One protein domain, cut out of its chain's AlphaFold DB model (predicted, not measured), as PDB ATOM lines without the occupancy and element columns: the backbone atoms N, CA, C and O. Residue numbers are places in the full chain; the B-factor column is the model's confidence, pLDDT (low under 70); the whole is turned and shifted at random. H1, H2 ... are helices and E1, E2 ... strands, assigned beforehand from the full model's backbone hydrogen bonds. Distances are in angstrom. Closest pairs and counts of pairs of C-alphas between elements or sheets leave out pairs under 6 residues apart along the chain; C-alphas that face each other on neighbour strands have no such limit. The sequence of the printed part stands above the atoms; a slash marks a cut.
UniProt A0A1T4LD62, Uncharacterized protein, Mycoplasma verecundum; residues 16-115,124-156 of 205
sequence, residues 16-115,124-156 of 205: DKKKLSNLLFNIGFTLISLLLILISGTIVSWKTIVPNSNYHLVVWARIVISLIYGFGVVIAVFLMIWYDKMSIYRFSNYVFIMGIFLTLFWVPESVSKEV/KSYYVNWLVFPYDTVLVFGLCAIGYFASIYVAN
ATOM      1  N   ASP A  16     -21.046  34.411  33.949       80.56
ATOM      2  CA  ASP A  16     -19.962  34.138  32.993       80.56
ATOM      3  C   ASP A  16     -20.516  33.934  31.579       80.56
ATOM      4  O   ASP A  16     -21.476  33.181  31.389       80.56
ATOM      5  N   LYS A  17     -19.857  34.508  30.562       79.81
ATOM      6  CA  LYS A  17     -20.277  34.389  29.150       79.81
ATOM      7  C   LYS A  17     -20.484  32.925  28.718       79.81
ATOM      8  O   LYS A  17     -21.414  32.629  27.969       79.81
ATOM      9  N   LYS A  18     -19.664  31.998  29.236       78.19
ATOM     10  CA  LYS A  18     -19.777  30.543  29.007       78.19
ATOM     11  C   LYS A  18     -21.052  29.953  29.626       78.19
ATOM     12  O   LYS A  18     -21.742  29.168  28.981       78.19
ATOM     13  N   LYS A  19     -21.405  30.358  30.851       82.00
ATOM     14  CA  LYS A  19     -22.628  29.909  31.541       82.00
ATOM     15  C   LYS A  19     -23.882  30.468  30.874       82.00
ATOM     16  O   LYS A  19     -24.809  29.704  30.624       82.00
ATOM     17  N   LEU A  20     -23.871  31.753  30.515       84.50
ATOM     18  CA  LEU A  20     -24.988  32.398  29.826       84.50
ATOM     19  C   LEU A  20     -25.265  31.753  28.461       84.50
ATOM     20  O   LEU A  20     -26.409  31.427  28.160       84.50
ATOM     21  N   SER A  21     -24.222  31.507  27.660       83.06
ATOM     22  CA  SER A  21     -24.371  30.856  26.350       83.06
ATOM     23  C   SER A  21     -24.972  29.455  26.467       83.06
ATOM     24  O   SER A  21     -25.838  29.105  25.672       83.06
ATOM     25  N   ASN A  22     -24.536  28.668  27.455       82.44
ATOM     26  CA  ASN A  22     -25.082  27.333  27.698       82.44
ATOM     27  C   ASN A  22     -26.542  27.390  28.166       82.44
ATOM     28  O   ASN A  22     -27.353  26.585  27.726       82.44
ATOM     29  N   LEU A  23     -26.886  28.346  29.030       86.12
ATOM     30  CA  LEU A  23     -28.255  28.524  29.508       86.12
ATOM     31  C   LEU A  23     -29.204  28.901  28.362       86.12
ATOM     32  O   LEU A  23     -30.244  28.267  28.206       86.12
ATOM     33  N   LEU A  24     -28.816  29.864  27.522       88.06
ATOM     34  CA  LEU A  24     -29.595  30.257  26.343       88.06
ATOM     35  C   LEU A  24     -29.768  29.096  25.360       88.06
ATOM     36  O   LEU A  24     -30.871  28.882  24.862       88.06
ATOM     37  N   PHE A  25     -28.707  28.320  25.124       88.25
ATOM     38  CA  PHE A  25     -28.786  27.139  24.271       88.25
ATOM     39  C   PHE A  25     -29.738  26.090  24.834       88.25
ATOM     40  O   PHE A  25     -30.595  25.618  24.103       88.25
ATOM     41  N   ASN A  26     -29.653  25.768  26.126       87.06
ATOM     42  CA  ASN A  26     -30.535  24.776  26.742       87.06
ATOM     43  C   ASN A  26     -32.010  25.210  26.689       87.06
ATOM     44  O   ASN A  26     -32.879  24.385  26.410       87.06
ATOM     45  N   ILE A  27     -32.296  26.493  26.937       90.94
ATOM     46  CA  ILE A  27     -33.657  27.044  26.838       90.94
ATOM     47  C   ILE A  27     -34.155  26.957  25.394       90.94
ATOM     48  O   ILE A  27     -35.241  26.434  25.158       90.94
ATOM     49  N   GLY A  28     -33.355  27.421  24.429       89.44
ATOM     50  CA  GLY A  28     -33.709  27.370  23.010       89.44
ATOM     51  C   GLY A  28     -33.910  25.938  22.518       89.44
ATOM     52  O   GLY A  28     -34.913  25.647  21.876       89.44
ATOM     53  N   PHE A  29     -33.005  25.033  22.891       87.75
ATOM     54  CA  PHE A  29     -33.102  23.603  22.619       87.75
ATOM     55  C   PHE A  29     -34.431  23.042  23.123       87.75
ATOM     56  O   PHE A  29     -35.196  22.510  22.327       87.75
ATOM     57  N   THR A  30     -34.740  23.253  24.404       87.44
ATOM     58  CA  THR A  30     -35.966  22.743  25.038       87.44
ATOM     59  C   THR A  30     -37.222  23.299  24.368       87.44
ATOM     60  O   THR A  30     -38.138  22.538  24.067       87.44
ATOM     61  N   LEU A  31     -37.269  24.609  24.094       90.62
ATOM     62  CA  LEU A  31     -38.420  25.244  23.442       90.62
ATOM     63  C   LEU A  31     -38.635  24.708  22.025       90.62
ATOM     64  O   LEU A  31     -39.766  24.389  21.663       90.62
ATOM     65  N   ILE A  32     -37.564  24.562  21.240       88.88
ATOM     66  CA  ILE A  32     -37.647  24.029  19.876       88.88
ATOM     67  C   ILE A  32     -38.042  22.547  19.900       88.88
ATOM     68  O   ILE A  32     -38.918  22.159  19.130       88.88
ATOM     69  N   SER A  33     -37.466  21.730  20.798       84.56
ATOM     70  CA  SER A  33     -37.868  20.323  20.972       84.56
ATOM     71  C   SER A  33     -39.364  20.216  21.258       84.56
ATOM     72  O   SER A  33     -40.060  19.410  20.644       84.56
ATOM     73  N   LEU A  34     -39.867  21.041  22.179       85.06
ATOM     74  CA  LEU A  34     -41.262  21.011  22.606       85.06
ATOM     75  C   LEU A  34     -42.202  21.454  21.478       85.06
ATOM     76  O   LEU A  34     -43.228  20.820  21.242       85.06
ATOM     77  N   LEU A  35     -41.818  22.488  20.727       85.56
ATOM     78  CA  LEU A  35     -42.577  22.971  19.576       85.56
ATOM     79  C   LEU A  35     -42.639  21.925  18.452       85.56
ATOM     80  O   LEU A  35     -43.705  21.701  17.883       85.56
ATOM     81  N   LEU A  36     -41.534  21.225  18.181       82.88
ATOM     82  CA  LEU A  36     -41.499  20.094  17.246       82.88
ATOM     83  C   LEU A  36     -42.414  18.952  17.689       82.88
ATOM     84  O   LEU A  36     -43.124  18.389  16.854       82.88
ATOM     85  N   ILE A  37     -42.435  18.634  18.989       78.44
ATOM     86  CA  ILE A  37     -43.330  17.605  19.539       78.44
ATOM     87  C   ILE A  37     -44.779  17.996  19.258       78.44
ATOM     88  O   ILE A  37     -45.529  17.181  18.718       78.44
ATOM     89  N   LEU A  38     -45.158  19.240  19.569       79.88
ATOM     90  CA  LEU A  38     -46.513  19.735  19.332       79.88
ATOM     91  C   LEU A  38     -46.882  19.695  17.845       79.88
ATOM     92  O   LEU A  38     -47.938  19.174  17.495       79.88
ATOM     93  N   ILE A  39     -46.007  20.191  16.964       79.56
ATOM     94  CA  ILE A  39     -46.284  20.244  15.522       79.56
ATOM     95  C   ILE A  39     -46.424  18.848  14.925       79.56
ATOM     96  O   ILE A  39     -47.290  18.631  14.077       79.56
ATOM     97  N   SER A  40     -45.616  17.893  15.384       76.31
ATOM     98  CA  SER A  40     -45.643  16.532  14.851       76.31
ATOM     99  C   SER A  40     -46.992  15.835  15.031       76.31
ATOM    100  O   SER A  40     -47.305  14.938  14.251       76.31
ATOM    101  N   GLY A  41     -47.789  16.231  16.030       70.62
ATOM    102  CA  GLY A  41     -49.071  15.599  16.341       70.62
ATOM    103  C   GLY A  41     -48.958  14.193  16.949       70.62
ATOM    104  O   GLY A  41     -49.976  13.540  17.149       70.62
ATOM    105  N   THR A  42     -47.734  13.722  17.225       70.56
ATOM    106  CA  THR A  42     -47.445  12.330  17.619       70.56
ATOM    107  C   THR A  42     -47.841  12.034  19.066       70.56
ATOM    108  O   THR A  42     -48.330  10.952  19.365       70.56
ATOM    109  N   ILE A  43     -47.636  13.001  19.970       71.31
ATOM    110  CA  ILE A  43     -47.986  12.877  21.397       71.31
ATOM    111  C   ILE A  43     -49.361  13.489  21.676       71.31
ATOM    112  O   ILE A  43     -50.159  12.926  22.418       71.31
ATOM    113  N   VAL A  44     -49.641  14.649  21.077       73.19
ATOM    114  CA  VAL A  44     -50.913  15.362  21.223       73.19
ATOM    115  C   VAL A  44     -51.505  15.546  19.839       73.19
ATOM    116  O   VAL A  44     -50.916  16.225  19.001       73.19
ATOM    117  N   SER A  45     -52.673  14.951  19.595       74.31
ATOM    118  CA  SER A  45     -53.371  15.130  18.324       74.31
ATOM    119  C   SER A  45     -53.732  16.601  18.122       74.31
ATOM    120  O   SER A  45     -54.223  17.265  19.036       74.31
ATOM    121  N   TRP A  46     -53.577  17.103  16.897       78.31
ATOM    122  CA  TRP A  46     -53.976  18.469  16.556       78.31
ATOM    123  C   TRP A  46     -55.463  18.740  16.786       78.31
ATOM    124  O   TRP A  46     -55.821  19.877  17.083       78.31
ATOM    125  N   LYS A  47     -56.311  17.705  16.751       78.00
ATOM    126  CA  LYS A  47     -57.733  17.809  17.115       78.00
ATOM    127  C   LYS A  47     -57.952  18.212  18.574       78.00
ATOM    128  O   LYS A  47     -58.976  18.813  18.879       78.00
ATOM    129  N   THR A  48     -57.008  17.895  19.461       80.00
ATOM    130  CA  THR A  48     -57.048  18.284  20.878       80.00
ATOM    131  C   THR A  48     -56.743  19.771  21.065       80.00
ATOM    132  O   THR A  48     -57.270  20.386  21.984       80.00
ATOM    133  N   ILE A  49     -55.905  20.354  20.199       81.81
ATOM    134  CA  ILE A  49     -55.485  21.762  20.282       81.81
ATOM    135  C   ILE A  49     -56.442  22.661  19.489       81.81
ATOM    136  O   ILE A  49     -56.860  23.709  19.972       81.81
ATOM    137  N   VAL A  50     -56.792  22.245  18.271       83.62
ATOM    138  CA  VAL A  50     -57.689  22.961  17.364       83.62
ATOM    139  C   VAL A  50     -58.848  22.028  17.003       83.62
ATOM    140  O   VAL A  50     -58.690  21.149  16.144       83.62
ATOM    141  N   PRO A  51     -60.020  22.201  17.641       77.38
ATOM    142  CA  PRO A  51     -61.222  21.452  17.298       77.38
ATOM    143  C   PRO A  51     -61.539  21.649  15.809       77.38
ATOM    144  O   PRO A  51     -61.529  22.776  15.323       77.38
ATOM    145  N   ASN A  52     -61.801  20.559  15.083       79.94
ATOM    146  CA  ASN A  52     -62.008  20.494  13.620       79.94
ATOM    147  C   ASN A  52     -60.755  20.540  12.732       79.94
ATOM    148  O   ASN A  52     -60.881  20.484  11.508       79.94
ATOM    149  N   SER A  53     -59.548  20.563  13.297       78.81
ATOM    150  CA  SER A  53     -58.347  20.375  12.482       78.81
ATOM    151  C   SER A  53     -58.242  18.927  11.992       78.81
ATOM    152  O   SER A  53     -58.196  17.985  12.781       78.81
ATOM    153  N   ASN A  54     -58.171  18.738  10.674       76.75
ATOM    154  CA  ASN A  54     -57.784  17.463  10.056       76.75
ATOM    155  C   ASN A  54     -56.296  17.445   9.687       76.75
ATOM    156  O   ASN A  54     -55.873  16.651   8.851       76.75
ATOM    157  N   TYR A  55     -55.504  18.334  10.291       78.44
ATOM    158  CA  TYR A  55     -54.073  18.373  10.055       78.44
ATOM    159  C   TYR A  55     -53.418  17.090  10.567       78.44
ATOM    160  O   TYR A  55     -53.467  16.766  11.756       78.44
ATOM    161  N   HIS A  56     -52.778  16.382   9.644       74.06
ATOM    162  CA  HIS A  56     -51.907  15.255   9.921       74.06
ATOM    163  C   HIS A  56     -50.627  15.468   9.120       74.06
ATOM    164  O   HIS A  56     -50.668  15.750   7.920       74.06
ATOM    165  N   LEU A  57     -49.490  15.420   9.808       75.81
ATOM    166  CA  LEU A  57     -48.200  15.574   9.160       75.81
ATOM    167  C   LEU A  57     -47.848  14.251   8.477       75.81
ATOM    168  O   LEU A  57     -47.709  13.226   9.142       75.81
ATOM    169  N   VAL A  58     -47.667  14.292   7.156       80.12
ATOM    170  CA  VAL A  58     -47.292  13.114   6.364       80.12
ATOM    171  C   VAL A  58     -46.031  12.468   6.946       80.12
ATOM    172  O   VAL A  58     -45.065  13.163   7.270       80.12
ATOM    173  N   VAL A  59     -46.022  11.136   7.024       77.06
ATOM    174  CA  VAL A  59     -44.942  10.326   7.619       77.06
ATOM    175  C   VAL A  59     -43.549  10.754   7.145       77.06
ATOM    176  O   VAL A  59     -42.673  11.037   7.959       77.06
ATOM    177  N   TRP A  60     -43.356  10.890   5.831       78.62
ATOM    178  CA  TRP A  60     -42.079  11.313   5.251       78.62
ATOM    179  C   TRP A  60     -41.653  12.718   5.685       78.62
ATOM    180  O   TRP A  60     -40.479  12.943   5.968       78.62
ATOM    181  N   ALA A  61     -42.598  13.657   5.793       81.31
ATOM    182  CA  ALA A  61     -42.306  15.007   6.264       81.31
ATOM    183  C   ALA A  61     -41.869  14.996   7.735       81.31
ATOM    184  O   ALA A  61     -40.929  15.707   8.090       81.31
ATOM    185  N   ARG A  62     -42.484  14.148   8.575       77.38
ATOM    186  CA  ARG A  62     -42.064  13.961   9.972       77.38
ATOM    187  C   ARG A  62     -40.617  13.474  10.050       77.38
ATOM    188  O   ARG A  62     -39.814  14.100  10.734       77.38
ATOM    189  N   ILE A  63     -40.274  12.430   9.294       79.00
ATOM    190  CA  ILE A  63     -38.917  11.865   9.249       79.00
ATOM    191  C   ILE A  63     -37.890  12.923   8.826       79.00
ATOM    192  O   ILE A  63     -36.882  13.124   9.505       79.00
ATOM    193  N   VAL A  64     -38.157  13.639   7.730       84.75
ATOM    194  CA  VAL A  64     -37.242  14.660   7.198       84.75
ATOM    195  C   VAL A  64     -37.045  15.804   8.195       84.75
ATOM    196  O   VAL A  64     -35.907  16.197   8.450       84.75
ATOM    197  N   ILE A  65     -38.121  16.308   8.806       85.31
ATOM    198  CA  ILE A  65     -38.042  17.380   9.810       85.31
ATOM    199  C   ILE A  65     -37.240  16.921  11.031       85.31
ATOM    200  O   ILE A  65     -36.372  17.659  11.503       85.31
ATOM    201  N   SER A  66     -37.481  15.702  11.518       81.06
ATOM    202  CA  SER A  66     -36.743  15.131  12.643       81.06
ATOM    203  C   SER A  66     -35.251  14.996  12.332       81.06
ATOM    204  O   SER A  66     -34.431  15.395  13.160       81.06
ATOM    205  N   LEU A  67     -34.883  14.524  11.135       84.00
ATOM    206  CA  LEU A  67     -33.484  14.441  10.698       84.00
ATOM    207  C   LEU A  67     -32.825  15.822  10.594       84.00
ATOM    208  O   LEU A  67     -31.740  16.013  11.145       84.00
ATOM    209  N   ILE A  68     -33.475  16.794   9.942       89.06
ATOM    210  CA  ILE A  68     -32.961  18.170   9.810       89.06
ATOM    211  C   ILE A  68     -32.731  18.788  11.193       89.06
ATOM    212  O   ILE A  68     -31.675  19.371  11.447       89.06
ATOM    213  N   TYR A  69     -33.691  18.625  12.103       86.88
ATOM    214  CA  TYR A  69     -33.561  19.085  13.481       86.88
ATOM    215  C   TYR A  69     -32.400  18.391  14.208       86.88
ATOM    216  O   TYR A  69     -31.577  19.060  14.835       86.88
ATOM    217  N   GLY A  70     -32.292  17.067  14.062       85.94
ATOM    218  CA  GLY A  70     -31.183  16.250  14.549       85.94
ATOM    219  C   GLY A  70     -29.821  16.813  14.155       85.94
ATOM    220  O   GLY A  70     -29.004  17.152  15.016       85.94
ATOM    221  N   PHE A  71     -29.608  16.981  12.850       88.44
ATOM    222  CA  PHE A  71     -28.380  17.549  12.300       88.44
ATOM    223  C   PHE A  71     -28.123  18.971  12.802       88.44
ATOM    224  O   PHE A  71     -27.001  19.275  13.210       88.44
ATOM    225  N   GLY A  72     -29.147  19.826  12.831       89.31
ATOM    226  CA  GLY A  72     -29.026  21.203  13.310       89.31
ATOM    227  C   GLY A  72     -28.528  21.286  14.756       89.31
ATOM    228  O   GLY A  72     -27.609  22.053  15.050       89.31
ATOM    229  N   VAL A  73     -29.072  20.456  15.652       87.50
ATOM    230  CA  VAL A  73     -28.625  20.398  17.052       87.50
ATOM    231  C   VAL A  73     -27.197  19.876  17.148       87.50
ATOM    232  O   VAL A  73     -26.381  20.485  17.838       87.50
ATOM    233  N   VAL A  74     -26.860  18.791  16.445       87.19
ATOM    234  CA  VAL A  74     -25.498  18.228  16.473       87.19
ATOM    235  C   VAL A  74     -24.470  19.260  16.003       87.19
ATOM    236  O   VAL A  74     -23.453  19.448  16.674       87.19
ATOM    237  N   ILE A  75     -24.756  19.987  14.918       89.31
ATOM    238  CA  ILE A  75     -23.902  21.075  14.415       89.31
ATOM    239  C   ILE A  75     -23.774  22.189  15.459       89.31
ATOM    240  O   ILE A  75     -22.664  22.642  15.743       89.31
ATOM    241  N   ALA A  76     -24.880  22.623  16.067       88.31
ATOM    242  CA  ALA A  76     -24.860  23.691  17.062       88.31
ATOM    243  C   ALA A  76     -24.029  23.316  18.300       88.31
ATOM    244  O   ALA A  76     -23.207  24.115  18.758       88.31
ATOM    245  N   VAL A  77     -24.184  22.093  18.818       87.19
ATOM    246  CA  VAL A  77     -23.394  21.621  19.965       87.19
ATOM    247  C   VAL A  77     -21.925  21.445  19.575       87.19
ATOM    248  O   VAL A  77     -21.045  21.838  20.341       87.19
ATOM    249  N   PHE A  78     -21.641  20.945  18.371       86.19
ATOM    250  CA  PHE A  78     -20.273  20.857  17.859       86.19
ATOM    251  C   PHE A  78     -19.599  22.237  17.800       86.19
ATOM    252  O   PHE A  78     -18.484  22.399  18.299       86.19
ATOM    253  N   LEU A  79     -20.296  23.263  17.297       88.12
ATOM    254  CA  LEU A  79     -19.811  24.649  17.320       88.12
ATOM    255  C   LEU A  79     -19.579  25.152  18.754       88.12
ATOM    256  O   LEU A  79     -18.600  25.850  19.019       88.12
ATOM    257  N   MET A  80     -20.435  24.788  19.711       85.62
ATOM    258  CA  MET A  80     -20.217  25.152  21.113       85.62
ATOM    259  C   MET A  80     -18.951  24.529  21.703       85.62
ATOM    260  O   MET A  80     -18.260  25.203  22.468       85.62
ATOM    261  N   ILE A  81     -18.619  23.286  21.356       86.06
ATOM    262  CA  ILE A  81     -17.337  22.681  21.752       86.06
ATOM    263  C   ILE A  81     -16.180  23.382  21.046       86.06
ATOM    264  O   ILE A  81     -15.169  23.678  21.678       86.06
ATOM    265  N   TRP A  82     -16.332  23.677  19.752       82.62
ATOM    266  CA  TRP A  82     -15.299  24.331  18.952       82.62
ATOM    267  C   TRP A  82     -14.827  25.646  19.579       82.62
ATOM    268  O   TRP A  82     -13.630  25.918  19.624       82.62
ATOM    269  N   TYR A  83     -15.760  26.433  20.119       83.44
ATOM    270  CA  TYR A  83     -15.476  27.683  20.829       83.44
ATOM    271  C   TYR A  83     -15.190  27.509  22.332       83.44
ATOM    272  O   TYR A  83     -15.268  28.489  23.074       83.44
ATOM    273  N   ASP A  84     -14.926  26.285  22.798       78.69
ATOM    274  CA  ASP A  84     -14.745  25.925  24.213       78.69
ATOM    275  C   ASP A  84     -15.845  26.505  25.128       78.69
ATOM    276  O   ASP A  84     -15.628  26.962  26.253       78.69
ATOM    277  N   LYS A  85     -17.089  26.517  24.645       80.50
ATOM    278  CA  LYS A  85     -18.260  26.901  25.446       80.50
ATOM    279  C   LYS A  85     -18.886  25.696  26.144       80.50
ATOM    280  O   LYS A  85     -19.523  25.861  27.188       80.50
ATOM    281  N   MET A  86     -18.636  24.489  25.638       82.00
ATOM    282  CA  MET A  86     -19.181  23.237  26.160       82.00
ATOM    283  C   MET A  86     -18.111  22.140  26.232       82.00
ATOM    284  O   MET A  86     -17.208  22.095  25.405       82.00
ATOM    285  N   SER A  87     -18.207  21.258  27.232       80.69
ATOM    286  CA  SER A  87     -17.308  20.108  27.350       80.69
ATOM    287  C   SER A  87     -17.669  19.000  26.361       80.69
ATOM    288  O   SER A  87     -18.838  18.782  26.043       80.69
ATOM    289  N   ILE A  88     -16.657  18.238  25.955       79.94
ATOM    290  CA  ILE A  88     -16.781  17.079  25.061       79.94
ATOM    291  C   ILE A  88     -17.789  16.052  25.600       79.94
ATOM    292  O   ILE A  88     -18.668  15.605  24.872       79.94
ATOM    293  N   TYR A  89     -17.742  15.740  26.899       81.44
ATOM    294  CA  TYR A  89     -18.682  14.797  27.517       81.44
ATOM    295  C   TYR A  89     -20.145  15.243  27.393       81.44
ATOM    296  O   TYR A  89     -21.041  14.419  27.219       81.44
ATOM    297  N   ARG A  90     -20.406  16.558  27.448       81.12
ATOM    298  CA  ARG A  90     -21.762  17.085  27.249       81.12
ATOM    299  C   ARG A  90     -22.226  16.921  25.808       81.12
ATOM    300  O   ARG A  90     -23.405  16.667  25.605       81.12
ATOM    301  N   PHE A  91     -21.330  17.014  24.830       83.19
ATOM    302  CA  PHE A  91     -21.677  16.761  23.434       83.19
ATOM    303  C   PHE A  91     -22.094  15.324  23.186       83.19
ATOM    304  O   PHE A  91     -23.154  15.116  22.604       83.19
ATOM    305  N   SER A  92     -21.339  14.346  23.687       81.00
ATOM    306  CA  SER A  92     -21.737  12.940  23.562       81.00
ATOM    307  C   SER A  92     -23.097  12.684  24.220       81.00
ATOM    308  O   SER A  92     -23.939  12.008  23.634       81.00
ATOM    309  N   ASN A  93     -23.370  13.300  25.378       84.06
ATOM    310  CA  ASN A  93     -24.697  13.230  26.003       84.06
ATOM    311  C   ASN A  93     -25.790  13.871  25.136       84.06
ATOM    312  O   ASN A  93     -26.875  13.310  25.027       84.06
ATOM    313  N   TYR A  94     -25.523  15.012  24.498       84.50
ATOM    314  CA  TYR A  94     -26.477  15.642  23.581       84.50
ATOM    315  C   TYR A  94     -26.746  14.785  22.344       84.50
ATOM    316  O   TYR A  94     -27.903  14.623  21.973       84.50
ATOM    317  N   VAL A  95     -25.712  14.197  21.739       84.50
ATOM    318  CA  VAL A  95     -25.859  13.263  20.612       84.50
ATOM    319  C   VAL A  95     -26.714  12.064  21.027       84.50
ATOM    320  O   VAL A  95     -27.624  11.679  20.296       84.50
ATOM    321  N   PHE A  96     -26.489  11.523  22.226       83.75
ATOM    322  CA  PHE A  96     -27.284  10.421  22.764       83.75
ATOM    323  C   PHE A  96     -28.754  10.803  22.996       83.75
ATOM    324  O   PHE A  96     -29.652  10.119  22.507       83.75
ATOM    325  N   ILE A  97     -29.010  11.918  23.690       84.31
ATOM    326  CA  ILE A  97     -30.369  12.427  23.941       84.31
ATOM    327  C   ILE A  97     -31.090  12.690  22.618       84.31
ATOM    328  O   ILE A  97     -32.257  12.336  22.477       84.31
ATOM    329  N   MET A  98     -30.395  13.260  21.633       84.19
ATOM    330  CA  MET A  98     -30.952  13.486  20.302       84.19
ATOM    331  C   MET A  98     -31.268  12.188  19.575       84.19
ATOM    332  O   MET A  98     -32.289  12.122  18.898       84.19
ATOM    333  N   GLY A  99     -30.455  11.149  19.750       81.62
ATOM    334  CA  GLY A  99     -30.753   9.821  19.224       81.62
ATOM    335  C   GLY A  99     -32.020   9.208  19.829       81.62
ATOM    336  O   GLY A  99     -32.859   8.667  19.107       81.62
ATOM    337  N   ILE A 100     -32.217   9.367  21.142       80.06
ATOM    338  CA  ILE A 100     -33.466   8.976  21.818       80.06
ATOM    339  C   ILE A 100     -34.647   9.799  21.287       80.06
ATOM    340  O   ILE A 100     -35.710   9.263  20.996       80.06
ATOM    341  N   PHE A 101     -34.472  11.106  21.113       79.38
ATOM    342  CA  PHE A 101     -35.520  11.965  20.561       79.38
ATOM    343  C   PHE A 101     -35.898  11.569  19.131       79.38
ATOM    344  O   PHE A 101     -37.079  11.439  18.825       79.38
ATOM    345  N   LEU A 102     -34.911  11.337  18.266       78.38
ATOM    346  CA  LEU A 102     -35.114  10.883  16.892       78.38
ATOM    347  C   LEU A 102     -35.867   9.556  16.855       78.38
ATOM    348  O   LEU A 102     -36.855   9.452  16.139       78.38
ATOM    349  N   THR A 103     -35.444   8.579  17.661       76.69
ATOM    350  CA  THR A 103     -36.145   7.292  17.760       76.69
ATOM    351  C   THR A 103     -37.584   7.470  18.225       76.69
ATOM    352  O   THR A 103     -38.459   6.905  17.583       76.69
ATOM    353  N   LEU A 104     -37.851   8.294  19.248       72.00
ATOM    354  CA  LEU A 104     -39.205   8.582  19.747       72.00
ATOM    355  C   LEU A 104     -40.102   9.298  18.726       72.00
ATOM    356  O   LEU A 104     -41.292   9.013  18.653       72.00
ATOM    357  N   PHE A 105     -39.559  10.207  17.920       70.94
ATOM    358  CA  PHE A 105     -40.313  10.852  16.836       70.94
ATOM    359  C   PHE A 105     -40.550   9.932  15.636       70.94
ATOM    360  O   PHE A 105     -41.514  10.118  14.892       70.94
ATOM    361  N   TRP A 106     -39.672   8.948  15.463       69.88
ATOM    362  CA  TRP A 106     -39.801   7.861  14.500       69.88
ATOM    363  C   TRP A 106     -40.649   6.700  15.061       69.88
ATOM    364  O   TRP A 106     -40.785   5.663  14.415       69.88
ATOM    365  N   VAL A 107     -41.229   6.818  16.265       67.69
ATOM    366  CA  VAL A 107     -42.065   5.749  16.830       67.69
ATOM    367  C   VAL A 107     -43.355   5.583  16.014       67.69
ATOM    368  O   VAL A 107     -43.925   6.570  15.542       67.69
ATOM    369  N   PRO A 108     -43.837   4.337  15.859       61.25
ATOM    370  CA  PRO A 108     -45.155   4.026  15.309       61.25
ATOM    371  C   PRO A 108     -46.305   4.853  15.906       61.25
ATOM    372  O   PRO A 108     -46.404   5.024  17.119       61.25
ATOM    373  N   GLU A 109     -47.237   5.303  15.064       68.19
ATOM    374  CA  GLU A 109     -48.455   5.959  15.554       68.19
ATOM    375  C   GLU A 109     -49.366   4.943  16.252       68.19
ATOM    376  O   GLU A 109     -49.567   3.828  15.762       68.19
ATOM    377  N   SER A 110     -49.959   5.334  17.387       64.38
ATOM    378  CA  SER A 110     -51.048   4.552  17.971       64.38
ATOM    379  C   SER A 110     -52.302   4.770  17.130       64.38
ATOM    380  O   SER A 110     -52.893   5.854  17.153       64.38
ATOM    381  N   VAL A 111     -52.722   3.750  16.393       68.25
ATOM    382  CA  VAL A 111     -53.944   3.804  15.590       68.25
ATOM    383  C   VAL A 111     -55.036   3.050  16.334       68.25
ATOM    384  O   VAL A 111     -54.842   1.907  16.748       68.25
ATOM    385  N   SER A 112     -56.197   3.680  16.513       73.88
ATOM    386  CA  SER A 112     -57.389   2.988  17.004       73.88
ATOM    387  C   SER A 112     -58.174   2.418  15.829       73.88
ATOM    388  O   SER A 112     -58.551   3.177  14.932       73.88
ATOM    389  N   LYS A 113     -58.481   1.121  15.850       75.25
ATOM    390  CA  LYS A 113     -59.471   0.510  14.947       75.25
ATOM    391  C   LYS A 113     -60.670   0.074  15.780       75.25
ATOM    392  O   LYS A 113     -60.501  -0.422  16.896       75.25
ATOM    393  N   GLU A 114     -61.871   0.268  15.250       79.06
ATOM    394  CA  GLU A 114     -63.059  -0.350  15.834       79.06
ATOM    395  C   GLU A 114     -63.020  -1.846  15.537       79.06
ATOM    396  O   GLU A 114     -62.918  -2.262  14.381       79.06
ATOM    397  N   VAL A 115     -63.063  -2.642  16.600       81.44
ATOM    398  CA  VAL A 115     -63.152  -4.098  16.536       81.44
ATOM    399  C   VAL A 115     -64.509  -4.487  17.074       81.44
ATOM    400  O   VAL A 115     -64.987  -3.909  18.051       81.44
ATOM    401  N   LYS A 124     -62.848   0.066  20.877       79.12
ATOM    402  CA  LYS A 124     -61.636   0.605  20.255       79.12
ATOM    403  C   LYS A 124     -60.445  -0.220  20.713       79.12
ATOM    404  O   LYS A 124     -60.087  -0.181  21.886       79.12
ATOM    405  N   SER A 125     -59.823  -0.936  19.785       75.56
ATOM    406  CA  SER A 125     -58.524  -1.558  20.021       75.56
ATOM    407  C   SER A 125     -57.432  -0.631  19.506       75.56
ATOM    408  O   SER A 125     -57.544  -0.068  18.414       75.56
ATOM    409  N   TYR A 126     -56.381  -0.466  20.302       73.56
ATOM    410  CA  TYR A 126     -55.219   0.343  19.955       73.56
ATOM    411  C   TYR A 126     -54.110  -0.572  19.456       73.56
ATOM    412  O   TYR A 126     -53.748  -1.536  20.129       73.56
ATOM    413  N   TYR A 127     -53.563  -0.258  18.289       69.50
ATOM    414  CA  TYR A 127     -52.432  -0.980  17.719       69.50
ATOM    415  C   TYR A 127     -51.323  -0.006  17.388       69.50
ATOM    416  O   TYR A 127     -51.547   1.163  17.068       69.50
ATOM    417  N   VAL A 128     -50.116  -0.538  17.444       67.12
ATOM    418  CA  VAL A 128     -48.896   0.156  17.076       67.12
ATOM    419  C   VAL A 128     -48.733   0.024  15.560       67.12
ATOM    420  O   VAL A 128     -48.508  -1.081  15.065       67.12
ATOM    421  N   ASN A 129     -48.888   1.123  14.818       68.44
ATOM    422  CA  ASN A 129     -48.701   1.125  13.368       68.44
ATOM    423  C   ASN A 129     -47.287   1.596  13.007       68.44
ATOM    424  O   ASN A 129     -46.974   2.781  13.125       68.44
ATOM    425  N   TRP A 130     -46.437   0.661  12.581       66.62
ATOM    426  CA  TRP A 130     -45.067   0.936  12.142       66.62
ATOM    427  C   TRP A 130     -45.057   1.848  10.914       66.62
ATOM    428  O   TRP A 130     -45.772   1.601   9.950       66.62
ATOM    429  N   LEU A 131     -44.251   2.915  10.963       66.12
ATOM    430  CA  LEU A 131     -44.247   3.965   9.939       66.12
ATOM    431  C   LEU A 131     -43.682   3.494   8.593       66.12
ATOM    432  O   LEU A 131     -44.183   3.919   7.554       66.12
ATOM    433  N   VAL A 132     -42.646   2.646   8.608       66.31
ATOM    434  CA  VAL A 132     -41.970   2.179   7.384       66.31
ATOM    435  C   VAL A 132     -41.815   0.658   7.374       66.31
ATOM    436  O   VAL A 132     -42.327   0.000   6.473       66.31
ATOM    437  N   PHE A 133     -41.166   0.083   8.391       67.12
ATOM    438  CA  PHE A 133     -40.969  -1.365   8.510       67.12
ATOM    439  C   PHE A 133     -41.162  -1.843   9.955       67.12
ATOM    440  O   PHE A 133     -40.936  -1.079  10.899       67.12
ATOM    441  N   PRO A 134     -41.542  -3.113  10.171       66.00
ATOM    442  CA  PRO A 134     -41.417  -3.712  11.494       66.00
ATOM    443  C   PRO A 134     -39.953  -3.608  11.960       66.00
ATOM    444  O   PRO A 134     -39.038  -3.865  11.183       66.00
ATOM    445  N   TYR A 135     -39.741  -3.214  13.221       70.56
ATOM    446  CA  TYR A 135     -38.421  -2.992  13.846       70.56
ATOM    447  C   TYR A 135     -37.635  -1.746  13.402       70.56
ATOM    448  O   TYR A 135     -36.461  -1.621  13.749       70.56
ATOM    449  N   ASP A 136     -38.262  -0.781  12.727       70.25
ATOM    450  CA  ASP A 136     -37.614   0.482  12.327       70.25
ATOM    451  C   ASP A 136     -36.933   1.206  13.512       70.25
ATOM    452  O   ASP A 136     -35.794   1.662  13.429       70.25
ATOM    453  N   THR A 137     -37.554   1.175  14.695       71.50
ATOM    454  CA  THR A 137     -36.969   1.734  15.926       71.50
ATOM    455  C   THR A 137     -35.607   1.124  16.281       71.50
ATOM    456  O   THR A 137     -34.741   1.841  16.775       71.50
ATOM    457  N   VAL A 138     -35.381  -0.168  16.010       78.56
ATOM    458  CA  VAL A 138     -34.089  -0.837  16.260       78.56
ATOM    459  C   VAL A 138     -33.027  -0.333  15.285       78.56
ATOM    460  O   VAL A 138     -31.895  -0.078  15.694       78.56
ATOM    461  N   LEU A 139     -33.393  -0.140  14.016       78.94
ATOM    462  CA  LEU A 139     -32.493   0.393  12.994       78.94
ATOM    463  C   LEU A 139     -32.075   1.827  13.338       78.94
ATOM    464  O   LEU A 139     -30.880   2.130  13.387       78.94
ATOM    465  N   VAL A 140     -33.043   2.690  13.648       76.25
ATOM    466  CA  VAL A 140     -32.781   4.083  14.038       76.25
ATOM    467  C   VAL A 140     -31.962   4.138  15.332       76.25
ATOM    468  O   VAL A 140     -31.010   4.916  15.419       76.25
ATOM    469  N   PHE A 141     -32.256   3.278  16.312       79.19
ATOM    470  CA  PHE A 141     -31.457   3.169  17.534       79.19
ATOM    471  C   PHE A 141     -30.010   2.753  17.239       79.19
ATOM    472  O   PHE A 141     -29.081   3.371  17.760       79.19
ATOM    473  N   GLY A 142     -29.804   1.763  16.365       83.44
ATOM    474  CA  GLY A 142     -28.477   1.325  15.932       83.44
ATOM    475  C   GLY A 142     -27.676   2.452  15.275       83.44
ATOM    476  O   GLY A 142     -26.528   2.690  15.652       83.44
ATOM    477  N   LEU A 143     -28.295   3.210  14.364       82.31
ATOM    478  CA  LEU A 143     -27.674   4.390  13.749       82.31
ATOM    479  C   LEU A 143     -27.287   5.449  14.792       82.31
ATOM    480  O   LEU A 143     -26.174   5.978  14.758       82.31
ATOM    481  N   CYS A 144     -28.171   5.728  15.752       80.81
ATOM    482  CA  CYS A 144     -27.894   6.677  16.832       80.81
ATOM    483  C   CYS A 144     -26.747   6.207  17.736       80.81
ATOM    484  O   CYS A 144     -25.899   7.014  18.120       80.81
ATOM    485  N   ALA A 145     -26.688   4.911  18.049       82.31
ATOM    486  CA  ALA A 145     -25.620   4.324  18.850       82.31
ATOM    487  C   ALA A 145     -24.262   4.420  18.135       82.31
ATOM    488  O   ALA A 145     -23.277   4.847  18.739       82.31
ATOM    489  N   ILE A 146     -24.211   4.116  16.832       85.88
ATOM    490  CA  ILE A 146     -23.004   4.302  16.012       85.88
ATOM    491  C   ILE A 146     -22.576   5.774  16.029       85.88
ATOM    492  O   ILE A 146     -21.405   6.072  16.272       85.88
ATOM    493  N   GLY A 147     -23.522   6.700  15.841       80.31
ATOM    494  CA  GLY A 147     -23.268   8.139  15.914       80.31
ATOM    495  C   GLY A 147     -22.716   8.579  17.273       80.31
ATOM    496  O   GLY A 147     -21.779   9.374  17.331       80.31
ATOM    497  N   TYR A 148     -23.231   8.016  18.367       81.19
ATOM    498  CA  TYR A 148     -22.729   8.266  19.716       81.19
ATOM    499  C   TYR A 148     -21.267   7.826  19.878       81.19
ATOM    500  O   TYR A 148     -20.434   8.639  20.284       81.19
ATOM    501  N   PHE A 149     -20.918   6.592  19.505       82.81
ATOM    502  CA  PHE A 149     -19.532   6.117  19.601       82.81
ATOM    503  C   PHE A 149     -18.588   6.889  18.670       82.81
ATOM    504  O   PHE A 149     -17.491   7.276  19.083       82.81
ATOM    505  N   ALA A 150     -19.033   7.201  17.450       82.44
ATOM    506  CA  ALA A 150     -18.290   8.055  16.528       82.44
ATOM    507  C   ALA A 150     -18.054   9.456  17.120       82.44
ATOM    508  O   ALA A 150     -16.955   9.998  17.000       82.44
ATOM    509  N   SER A 151     -19.043  10.019  17.822       79.12
ATOM    510  CA  SER A 151     -18.920  11.323  18.480       79.12
ATOM    511  C   SER A 151     -17.822  11.333  19.543       79.12
ATOM    512  O   SER A 151     -17.062  12.295  19.609       79.12
ATOM    513  N   ILE A 152     -17.683  10.256  20.324       79.25
ATOM    514  CA  ILE A 152     -16.634  10.126  21.347       79.25
ATOM    515  C   ILE A 152     -15.254  10.096  20.687       79.25
ATOM    516  O   ILE A 152     -14.332  10.777  21.139       79.25
ATOM    517  N   TYR A 153     -15.115   9.340  19.597       79.12
ATOM    518  CA  TYR A 153     -13.852   9.228  18.872       79.12
ATOM    519  C   TYR A 153     -13.433  10.558  18.218       79.12
ATOM    520  O   TYR A 153     -12.285  10.998  18.349       79.12
ATOM    521  N   VAL A 154     -14.373  11.232  17.546       73.56
ATOM    522  CA  VAL A 154     -14.127  12.505  16.849       73.56
ATOM    523  C   VAL A 154     -13.903  13.649  17.835       73.56
ATOM    524  O   VAL A 154     -12.978  14.442  17.655       73.56
ATOM    525  N   ALA A 155     -14.704  13.728  18.895       67.00
ATOM    526  CA  ALA A 155     -14.624  14.801  19.877       67.00
ATOM    527  C   ALA A 155     -13.542  14.575  20.944       67.00
ATOM    528  O   ALA A 155     -13.511  15.306  21.926       67.00
ATOM    529  N   ASN A 156     -12.634  13.606  20.778       77.62
ATOM    530  CA  ASN A 156     -11.522  13.413  21.705       77.62
ATOM    531  C   ASN A 156     -10.684  14.703  21.833       77.62
ATOM    532  O   ASN A 156     -10.374  15.355  20.832       77.62
TER     533      ASN A 156
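Overview. This is residues 16 to 115 and 124 to 156 of the 205 residues of an uncharacterized protein of Mycoplasma verecundum (UniProt A0A1T4LD62). Four long helices, H1, H3, H4 and H5, run side by side in alternating directions as a loose bundle, with H3, H4 and H5 packed one on the next and H1 set off a little beyond H3 and H4. The two-stranded ribbon of E1 and E2 reaches out past one end of H4 and H5, and the short helix H2 lies past the end of H1 on that same side of the bundle. The printed part has 133 residues with five named helices and two named strands, in the order H1 H2 H3 H4 E1 E2 H5; the class is mostly helix, and the sheet, in the order E1 - E2, is antiparallel. The whole is only just loose, close to compact, with a radius of gyration of the C-alphas of 17.3 A, and it is elongated, spanning 57 by 32 by 20 A.

Arrangement. E1, residues 109 to 115, and E2, residues 124 to 129, are antiparallel neighbours, with 143 degrees between their directions. N 111 and O 127 are 2.9 A apart, and N 125 and O 113 are 3.0 A apart, both within hydrogen-bond range. A tight link joins E1 to H4, residues 88 to 105. H4 touches H5, residues 136 to 154, at a shallow tilt of 12 degrees, opposite ways; their closest C-alphas, those of Gly 99 and Cys 144, are 4.9 A apart. H4 also touches H3, residues 59 to 82, at a shallow tilt of 7 degrees, opposite ways, and the two form a helical hairpin; their closest C-alphas, those of Val 77 and Phe 91, are 6.2 A apart. H3 and H5 are apart. H1, residues 17 to 40, is close to H3 but not clearly touching, at a shallow tilt of 3 degrees, opposite ways; the closest C-alphas, those of Ser 40 and Arg 62, are 6.6 A apart. H2, residues 46 to 49, is close to H1 but not clearly touching, with the C-alphas of Ile 39 and Trp 46 closest at 8.0 A. In H1, H3, H4 and H5 every O i to N i+4 pair is within hydrogen-bond range, while H2 is too short for such a pair.

Along the chain. E1 is 17.8 A long and E2 14.7 A. H1 measures 34.2 A from C-alpha 17 at (-20.277, 34.389, 29.150), H3 34.7 A, H4 25.7 A and H2 5.2 A. H5 measures 26.8 A and ends at C-alpha 154, (-14.127, 12.505, 16.849).

Size, cuts and confidence. The C-alphas of Asp 16 and Val 115, the two farthest apart, are 60.0 A apart. Residues 116 to 123 are not printed, and C-alphas 115 and 124 are 6.2 A apart across this cut. Of the links that are printed whole, none is long. The mean pLDDT of the printed part is 79.6; it is under 70 at residues 106 to 111, 127 to 134 and 155.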